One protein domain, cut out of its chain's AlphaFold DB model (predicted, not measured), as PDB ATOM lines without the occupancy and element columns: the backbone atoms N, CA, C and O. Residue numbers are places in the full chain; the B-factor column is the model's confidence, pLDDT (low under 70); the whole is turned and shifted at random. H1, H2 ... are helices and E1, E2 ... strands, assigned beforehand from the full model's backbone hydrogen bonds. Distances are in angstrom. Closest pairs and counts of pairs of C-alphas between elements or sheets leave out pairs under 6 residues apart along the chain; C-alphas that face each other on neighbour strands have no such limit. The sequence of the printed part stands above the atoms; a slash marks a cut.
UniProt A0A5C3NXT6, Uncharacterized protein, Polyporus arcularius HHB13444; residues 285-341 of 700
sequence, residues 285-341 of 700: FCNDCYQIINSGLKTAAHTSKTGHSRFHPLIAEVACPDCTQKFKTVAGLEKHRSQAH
ATOM      1  N   PHE A 285      20.257 -54.649   4.579       93.56
ATOM      2  CA  PHE A 285      20.957 -54.817   3.311       93.56
ATOM      3  C   PHE A 285      20.830 -56.262   2.825       93.56
ATOM      4  O   PHE A 285      21.210 -57.190   3.537       93.56
ATOM      5  N   CYS A 286      20.291 -56.474   1.624       93.38
ATOM      6  CA  CYS A 286      20.231 -57.803   1.018       93.38
ATOM      7  C   CYS A 286      21.585 -58.167   0.397       93.38
ATOM      8  O   CYS A 286      21.969 -57.592  -0.620       93.38
ATOM      9  N   ASN A 287      22.288 -59.152   0.957       84.44
ATOM     10  CA  ASN A 287      23.617 -59.561   0.486       84.44
ATOM     11  C   ASN A 287      23.610 -60.169  -0.926       84.44
ATOM     12  O   ASN A 287      24.613 -60.097  -1.631       84.44
ATOM     13  N   ASP A 288      22.489 -60.755  -1.352       87.12
ATOM     14  CA  ASP A 288      22.404 -61.484  -2.621       87.12
ATOM     15  C   ASP A 288      22.187 -60.547  -3.834       87.12
ATOM     16  O   ASP A 288      22.615 -60.857  -4.949       87.12
ATOM     17  N   CYS A 289      21.570 -59.370  -3.631       91.56
ATOM     18  CA  CYS A 289      21.309 -58.384  -4.696       91.56
ATOM     19  C   CYS A 289      21.731 -56.933  -4.397       91.56
ATOM     20  O   CYS A 289      21.575 -56.070  -5.263       91.56
ATOM     21  N   TYR A 290      22.292 -56.672  -3.215       88.19
ATOM     22  CA  TYR A 290      22.829 -55.381  -2.768       88.19
ATOM     23  C   TYR A 290      21.803 -54.229  -2.715       88.19
ATOM     24  O   TYR A 290      22.168 -53.062  -2.863       88.19
ATOM     25  N   GLN A 291      20.517 -54.537  -2.502       89.88
ATOM     26  CA  GLN A 291      19.479 -53.529  -2.245       89.88
ATOM     27  C   GLN A 291      19.323 -53.242  -0.746       89.88
ATOM     28  O   GLN A 291      19.398 -54.151   0.083       89.88
ATOM     29  N   ILE A 292      19.059 -51.972  -0.426       90.62
ATOM     30  CA  ILE A 292      18.672 -51.510   0.912       90.62
ATOM     31  C   ILE A 292      17.149 -51.643   1.053       90.62
ATOM     32  O   ILE A 292      16.398 -51.377   0.115       90.62
ATOM     33  N   ILE A 293      16.708 -52.103   2.220       95.50
ATOM     34  CA  ILE A 293      15.331 -52.463   2.543       95.50
ATOM     35  C   ILE A 293      14.980 -51.779   3.866       95.50
ATOM     36  O   ILE A 293      15.406 -52.222   4.929       95.50
ATOM     37  N   ASN A 294      14.219 -50.687   3.800       88.38
ATOM     38  CA  ASN A 294      14.119 -49.728   4.908       88.38
ATOM     39  C   ASN A 294      13.335 -50.212   6.148       88.38
ATOM     40  O   ASN A 294      13.251 -49.472   7.117       88.38
ATOM     41  N   SER A 295      12.753 -51.420   6.142       87.38
ATOM     42  CA  SER A 295      12.139 -52.007   7.341       87.38
ATOM     43  C   SER A 295      12.077 -53.530   7.310       87.38
ATOM     44  O   SER A 295      12.069 -54.148   6.241       87.38
ATOM     45  N   GLY A 296      11.954 -54.140   8.493       81.69
ATOM     46  CA  GLY A 296      11.835 -55.593   8.655       81.69
ATOM     47  C   GLY A 296      10.687 -56.197   7.837       81.69
ATOM     48  O   GLY A 296      10.898 -57.172   7.121       81.69
ATOM     49  N   LEU A 297       9.505 -55.566   7.827       82.75
ATOM     50  CA  LEU A 297       8.346 -56.017   7.036       82.75
ATOM     51  C   LEU A 297       8.644 -56.083   5.526       82.75
ATOM     52  O   LEU A 297       8.188 -56.994   4.830       82.75
ATOM     53  N   LYS A 298       9.465 -55.158   5.012       89.69
ATOM     54  CA  LYS A 298       9.865 -55.122   3.598       89.69
ATOM     55  C   LYS A 298      10.851 -56.256   3.246       89.69
ATOM     56  O   LYS A 298      10.924 -56.630   2.077       89.69
ATOM     57  N   THR A 299      11.545 -56.872   4.215       92.12
ATOM     58  CA  THR A 299      12.442 -58.028   3.963       92.12
ATOM     59  C   THR A 299      11.670 -59.287   3.556       92.12
ATOM     60  O   THR A 299      12.084 -59.990   2.633       92.12
ATOM     61  N   ALA A 300      10.494 -59.534   4.144       91.38
ATOM     62  CA  ALA A 300       9.629 -60.654   3.766       91.38
ATOM     63  C   ALA A 300       9.083 -60.486   2.336       91.38
ATOM     64  O   ALA A 300       9.129 -61.419   1.534       91.38
ATOM     65  N   ALA A 301       8.652 -59.269   1.982       94.94
ATOM     66  CA  ALA A 301       8.224 -58.924   0.624       94.94
ATOM     67  C   ALA A 301       9.375 -58.992  -0.402       94.94
ATOM     68  O   ALA A 301       9.168 -59.384  -1.550       94.94
ATOM     69  N   HIS A 302      10.602 -58.651   0.002       93.56
ATOM     70  CA  HIS A 302      11.790 -58.847  -0.829       93.56
ATOM     71  C   HIS A 302      12.081 -60.339  -1.043       93.56
ATOM     72  O   HIS A 302      12.301 -60.760  -2.179       93.56
ATOM     73  N   THR A 303      12.018 -61.141   0.026       95.56
ATOM     74  CA  THR A 303      12.232 -62.597  -0.009       95.56
ATOM     75  C   THR A 303      11.260 -63.269  -0.972       95.56
ATOM     76  O   THR A 303      11.687 -63.999  -1.864       95.56
ATOM     77  N   SER A 304       9.958 -62.979  -0.871       95.19
ATOM     78  CA  SER A 304       8.944 -63.587  -1.742       95.19
ATOM     79  C   SER A 304       9.032 -63.124  -3.202       95.19
ATOM     80  O   SER A 304       8.735 -63.903  -4.106       95.19
ATOM     81  N   LYS A 305       9.479 -61.885  -3.455       96.19
ATOM     82  CA  LYS A 305       9.644 -61.336  -4.813       96.19
ATOM     83  C   LYS A 305      10.924 -61.797  -5.521       96.19
ATOM     84  O   LYS A 305      10.965 -61.768  -6.749       96.19
ATOM     85  N   THR A 306      11.972 -62.167  -4.782       92.06
ATOM     86  CA  THR A 306      13.322 -62.373  -5.351       92.06
ATOM     87  C   THR A 306      13.986 -63.708  -5.007       92.06
ATOM     88  O   THR A 306      14.925 -64.099  -5.692       92.06
ATOM     89  N   GLY A 307      13.523 -64.410  -3.971       95.81
ATOM     90  CA  GLY A 307      14.158 -65.623  -3.441       95.81
ATOM     91  C   GLY A 307      15.358 -65.373  -2.515       95.81
ATOM     92  O   GLY A 307      15.881 -66.328  -1.948       95.81
ATOM     93  N   HIS A 308      15.791 -64.121  -2.330       96.44
ATOM     94  CA  HIS A 308      16.911 -63.781  -1.448       96.44
ATOM     95  C   HIS A 308      16.486 -63.763   0.022       96.44
ATOM     96  O   HIS A 308      15.504 -63.111   0.370       96.44
ATOM     97  N   SER A 309      17.252 -64.425   0.891       94.25
ATOM     98  CA  SER A 309      16.964 -64.532   2.331       94.25
ATOM     99  C   SER A 309      18.086 -64.007   3.233       94.25
ATOM    100  O   SER A 309      17.941 -63.995   4.456       94.25
ATOM    101  N   ARG A 310      19.217 -63.568   2.661       93.31
ATOM    102  CA  ARG A 310      20.384 -63.102   3.422       93.31
ATOM    103  C   ARG A 310      20.351 -61.589   3.598       93.31
ATOM    104  O   ARG A 310      20.810 -60.841   2.734       93.31
ATOM    105  N   PHE A 311      19.845 -61.151   4.746       94.00
ATOM    106  CA  PHE A 311      19.794 -59.744   5.139       94.00
ATOM    107  C   PHE A 311      20.793 -59.447   6.260       94.00
ATOM    108  O   PHE A 311      20.870 -60.193   7.234       94.00
ATOM    109  N   HIS A 312      21.532 -58.346   6.141       86.94
ATOM    110  CA  HIS A 312      22.389 -57.812   7.200       86.94
ATOM    111  C   HIS A 312      21.783 -56.503   7.732       86.94
ATOM    112  O   HIS A 312      21.442 -55.643   6.916       86.94
ATOM    113  N   PRO A 313      21.642 -56.293   9.053       84.81
ATOM    114  CA  PRO A 313      21.254 -54.990   9.594       84.81
ATOM    115  C   PRO A 313      22.289 -53.922   9.221       84.81
ATOM    116  O   PRO A 313      23.493 -54.178   9.316       84.81
ATOM    117  N   LEU A 314      21.859 -52.716   8.844       75.94
ATOM    118  CA  LEU A 314      22.759 -51.571   8.657       75.94
ATOM    119  C   LEU A 314      23.096 -50.913  10.005       75.94
ATOM    120  O   LEU A 314      22.820 -49.740  10.234       75.94
ATOM    121  N   ILE A 315      23.714 -51.689  10.899       64.06
ATOM    122  CA  ILE A 315      24.333 -51.192  12.134       64.06
ATOM    123  C   ILE A 315      25.830 -51.024  11.865       64.06
ATOM    124  O   ILE A 315      26.651 -51.876  12.201       64.06
ATOM    125  N   ALA A 316      26.172 -49.922  11.203       61.16
ATOM    126  CA  ALA A 316      27.542 -49.461  11.025       61.16
ATOM    127  C   ALA A 316      27.551 -47.934  11.134       61.16
ATOM    128  O   ALA A 316      26.888 -47.250  10.357       61.16
ATOM    129  N   GLU A 317      28.284 -47.402  12.112       80.81
ATOM    130  CA  GLU A 317      28.456 -45.959  12.279       80.81
ATOM    131  C   GLU A 317      29.218 -45.405  11.069       80.81
ATOM    132  O   GLU A 317      30.365 -45.784  10.823       80.81
ATOM    133  N   VAL A 318      28.592 -44.518  10.296       83.31
ATOM    134  CA  VAL A 318      29.192 -43.975   9.075       83.31
ATOM    135  C   VAL A 318      30.108 -42.817   9.460       83.31
ATOM    136  O   VAL A 318      29.645 -41.782   9.938       83.31
ATOM    137  N   ALA A 319      31.416 -43.001   9.289       91.44
ATOM    138  CA  ALA A 319      32.406 -41.963   9.560       91.44
ATOM    139  C   ALA A 319      32.480 -40.941   8.414       91.44
ATOM    140  O   ALA A 319      32.391 -41.300   7.238       91.44
ATOM    141  N   CYS A 320      32.687 -39.669   8.750       91.44
ATOM    142  CA  CYS A 320      32.968 -38.626   7.774       91.44
ATOM    143  C   CYS A 320      34.383 -38.803   7.204       91.44
ATOM    144  O   CYS A 320      35.325 -38.894   7.993       91.44
ATOM    145  N   PRO A 321      34.575 -38.830   5.871       80.94
ATOM    146  CA  PRO A 321      35.910 -38.947   5.285       80.94
ATOM    147  C   PRO A 321      36.778 -37.716   5.580       80.94
ATOM    148  O   PRO A 321      37.996 -37.833   5.647       80.94
ATOM    149  N   ASP A 322      36.144 -36.559   5.791       86.44
ATOM    150  CA  ASP A 322      36.805 -35.259   5.902       86.44
ATOM    151  C   ASP A 322      37.350 -34.983   7.329       86.44
ATOM    152  O   ASP A 322      38.284 -34.201   7.492       86.44
ATOM    153  N   CYS A 323      36.800 -35.626   8.374       91.12
ATOM    154  CA  CYS A 323      37.244 -35.436   9.771       91.12
ATOM    155  C   CYS A 323      37.064 -36.643  10.723       91.12
ATOM    156  O   CYS A 323      37.272 -36.518  11.929       91.12
ATOM    157  N   THR A 324      36.668 -37.818  10.227       89.31
ATOM    158  CA  THR A 324      36.427 -39.072  10.985       89.31
ATOM    159  C   THR A 324      35.300 -39.074  12.032       89.31
ATOM    160  O   THR A 324      35.017 -40.130  12.602       89.31
ATOM    161  N   GLN A 325      34.589 -37.956  12.238       92.62
ATOM    162  CA  GLN A 325      33.354 -37.893  13.042       92.62
ATOM    163  C   GLN A 325      32.364 -38.997  12.634       92.62
ATOM    164  O   GLN A 325      32.137 -39.214  11.444       92.62
ATOM    165  N   LYS A 326      31.774 -39.698  13.607       92.56
ATOM    166  CA  LYS A 326      30.902 -40.861  13.377       92.56
ATOM    167  C   LYS A 326      29.420 -40.510  13.474       92.56
ATOM    168  O   LYS A 326      28.994 -39.886  14.441       92.56
ATOM    169  N   PHE A 327      28.619 -41.021  12.539       93.94
ATOM    170  CA  PHE A 327      27.181 -40.767  12.483       93.94
ATOM    171  C   PHE A 327      26.369 -42.060  12.457       93.94
ATOM    172  O   PHE A 327      26.652 -42.982  11.695       93.94
ATOM    173  N   LYS A 328      25.306 -42.110  13.270       88.69
ATOM    174  CA  LYS A 328      24.362 -43.242  13.309       88.69
ATOM    175  C   LYS A 328      23.512 -43.365  12.036       88.69
ATOM    176  O   LYS A 328      22.937 -44.416  11.792       88.69
ATOM    177  N   THR A 329      23.417 -42.300  11.238       86.69
ATOM    178  CA  THR A 329      22.643 -42.251   9.990       86.69
ATOM    179  C   THR A 329      23.395 -41.468   8.913       86.69
ATOM    180  O   THR A 329      24.152 -40.543   9.216       86.69
ATOM    181  N   VAL A 330      23.141 -41.796   7.640       79.19
ATOM    182  CA  VAL A 330      23.712 -41.067   6.491       79.19
ATOM    183  C   VAL A 330      23.274 -39.598   6.497       79.19
ATOM    184  O   VAL A 330      24.107 -38.724   6.295       79.19
ATOM    185  N   ALA A 331      22.016 -39.307   6.844       85.75
ATOM    186  CA  ALA A 331      21.519 -37.936   6.980       85.75
ATOM    187  C   ALA A 331      22.263 -37.127   8.065       85.75
ATOM    188  O   ALA A 331      22.465 -35.924   7.909       85.75
ATOM    189  N   GLY A 332      22.715 -37.778   9.147       92.88
ATOM    190  CA  GLY A 332      23.570 -37.153  10.159       92.88
ATOM    191  C   GLY A 332      24.939 -36.757   9.599       92.88
ATOM    192  O   GLY A 332      25.372 -35.624   9.797       92.88
ATOM    193  N   LEU A 333      25.575 -37.657   8.841       92.06
ATOM    194  CA  LEU A 333      26.831 -37.391   8.132       92.06
ATOM    195  C   LEU A 333      26.674 -36.274   7.088       92.06
ATOM    196  O   LEU A 333      27.524 -35.394   6.985       92.06
ATOM    197  N   GLU A 334      25.593 -36.296   6.319       88.81
ATOM    198  CA  GLU A 334      25.345 -35.353   5.228       88.81
ATOM    199  C   GLU A 334      25.061 -33.938   5.755       88.81
ATOM    200  O   GLU A 334      25.656 -32.971   5.273       88.81
ATOM    201  N   LYS A 335      24.277 -33.825   6.839       93.88
ATOM    202  CA  LYS A 335      24.116 -32.582   7.609       93.88
ATOM    203  C   LYS A 335      25.436 -32.109   8.223       93.88
ATOM    204  O   LYS A 335      25.735 -30.921   8.198       93.88
ATOM    205  N   HIS A 336      26.247 -33.014   8.765       95.62
ATOM    206  CA  HIS A 336      27.554 -32.642   9.298       95.62
ATOM    207  C   HIS A 336      28.495 -32.120   8.200       95.62
ATOM    208  O   HIS A 336      29.110 -31.075   8.398       95.62
ATOM    209  N   ARG A 337      28.567 -32.764   7.027       93.38
ATOM    210  CA  ARG A 337      29.365 -32.257   5.896       93.38
ATOM    211  C   ARG A 337      28.878 -30.881   5.447       93.38
ATOM    212  O   ARG A 337      29.709 -30.002   5.244       93.38
ATOM    213  N   SER A 338      27.564 -30.652   5.380       90.25
ATOM    214  CA  SER A 338      27.030 -29.340   4.998       90.25
ATOM    215  C   SER A 338      27.214 -28.241   6.059       90.25
ATOM    216  O   SER A 338      27.163 -27.064   5.705       90.25
ATOM    217  N   GLN A 339      27.482 -28.589   7.324       93.06
ATOM    218  CA  GLN A 339      27.715 -27.630   8.416       93.06
ATOM    219  C   GLN A 339      29.199 -27.421   8.776       93.06
ATOM    220  O   GLN A 339      29.571 -26.316   9.153       93.06
ATOM    221  N   ALA A 340      30.044 -28.450   8.660       89.62
ATOM    222  CA  ALA A 340      31.459 -28.413   9.052       89.62
ATOM    223  C   ALA A 340      32.438 -28.364   7.864       89.62
ATOM    224  O   ALA A 340      33.593 -27.981   8.042       89.62
ATOM    225  N   HIS A 341      31.998 -28.758   6.663       86.12
ATOM    226  CA  HIS A 341      32.856 -28.899   5.478       86.12
ATOM    227  C   HIS A 341      32.333 -28.155   4.233       86.12
ATOM    228  O   HIS A 341      32.977 -28.179   3.182       86.12
TER     229      HIS A 341
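AT A GLANCE: This is residues 285 to 341 of the 700 residues of an uncharacterized protein of Polyporus arcularius HHB13444 (UniProt A0A5C3NXT6). What shape do these atoms make? Two small lobes stand at the two ends of a rod, joined by an extended piece of chain at residues 314 to 317. The first lobe, residues 285 to 313, has helix H1 and the short strand E1, and the second, residues 318 to 341, has a loop folded back on itself, with residues 318 to 319 paired to 326 to 327, and helix H2. What are the make-up and the size? The printed part has 57 residues with two named helices and one named strand, in the order H1, E1, H2; the class is mostly helix, though under half of the residues are in named elements. The whole is loose, with a radius of gyration of the C-alphas of 14.7 A and spans of 43 by 15 by 14 A.

HOW THE PARTS SIT: What does the first stretch pair with? Residues 285 to 286 pair antiparallel with residues 311 to 312 of E1, the strand of residues 311 to 313. E1 pairs with no named strand. How near does H1, residues 296 to 306, come to E1? They have 1 pair of C-alphas within 8 A, those of Thr 299 and Phe 311, 7.6 A apart, and their centres are 12.3 A apart. Where does H2, residues 330 to 340, stand? It is apart from H1 and apart from E1. Are the helix backbones within hydrogen-bond range? In H2 every O i to N i+4 pair is within hydrogen-bond range, while in H1 5 of 7 are.

IN THESE COORDINATES: Where does the first helix lie? H1 runs from Gly 296, with its C-alpha at (11.835, -55.593, 8.655), to Thr 306, 15.6 A from first to last C-alpha. Where is the strand? E1 runs from Phe 311 to Pro 313, 6.7 A from first to last C-alpha, and C-alpha 311 is at (19.794, -59.744, 5.139). Where does the last helix end? H2 runs from Val 330 to Ala 340, 15.1 A long, and C-alpha 340 is at (31.459, -28.413, 9.052).

THE WHOLE: How far does the printed part reach? The two C-alphas farthest apart are those of Ser 304 and Ala 340, at 43.1 A, and the first and last printed C-alphas, of Phe 285 and His 341, are 28.6 A apart. How are the elements linked? The link from H1 to E1 is tight, with 4 residues, and the link from E1 to H2 is long, with 16 residues, 314 to 329; the printed part has no cut. Where is the model's confidence low? Residues 315 to 316 are under 70, and the mean pLDDT of the printed part is 89.0.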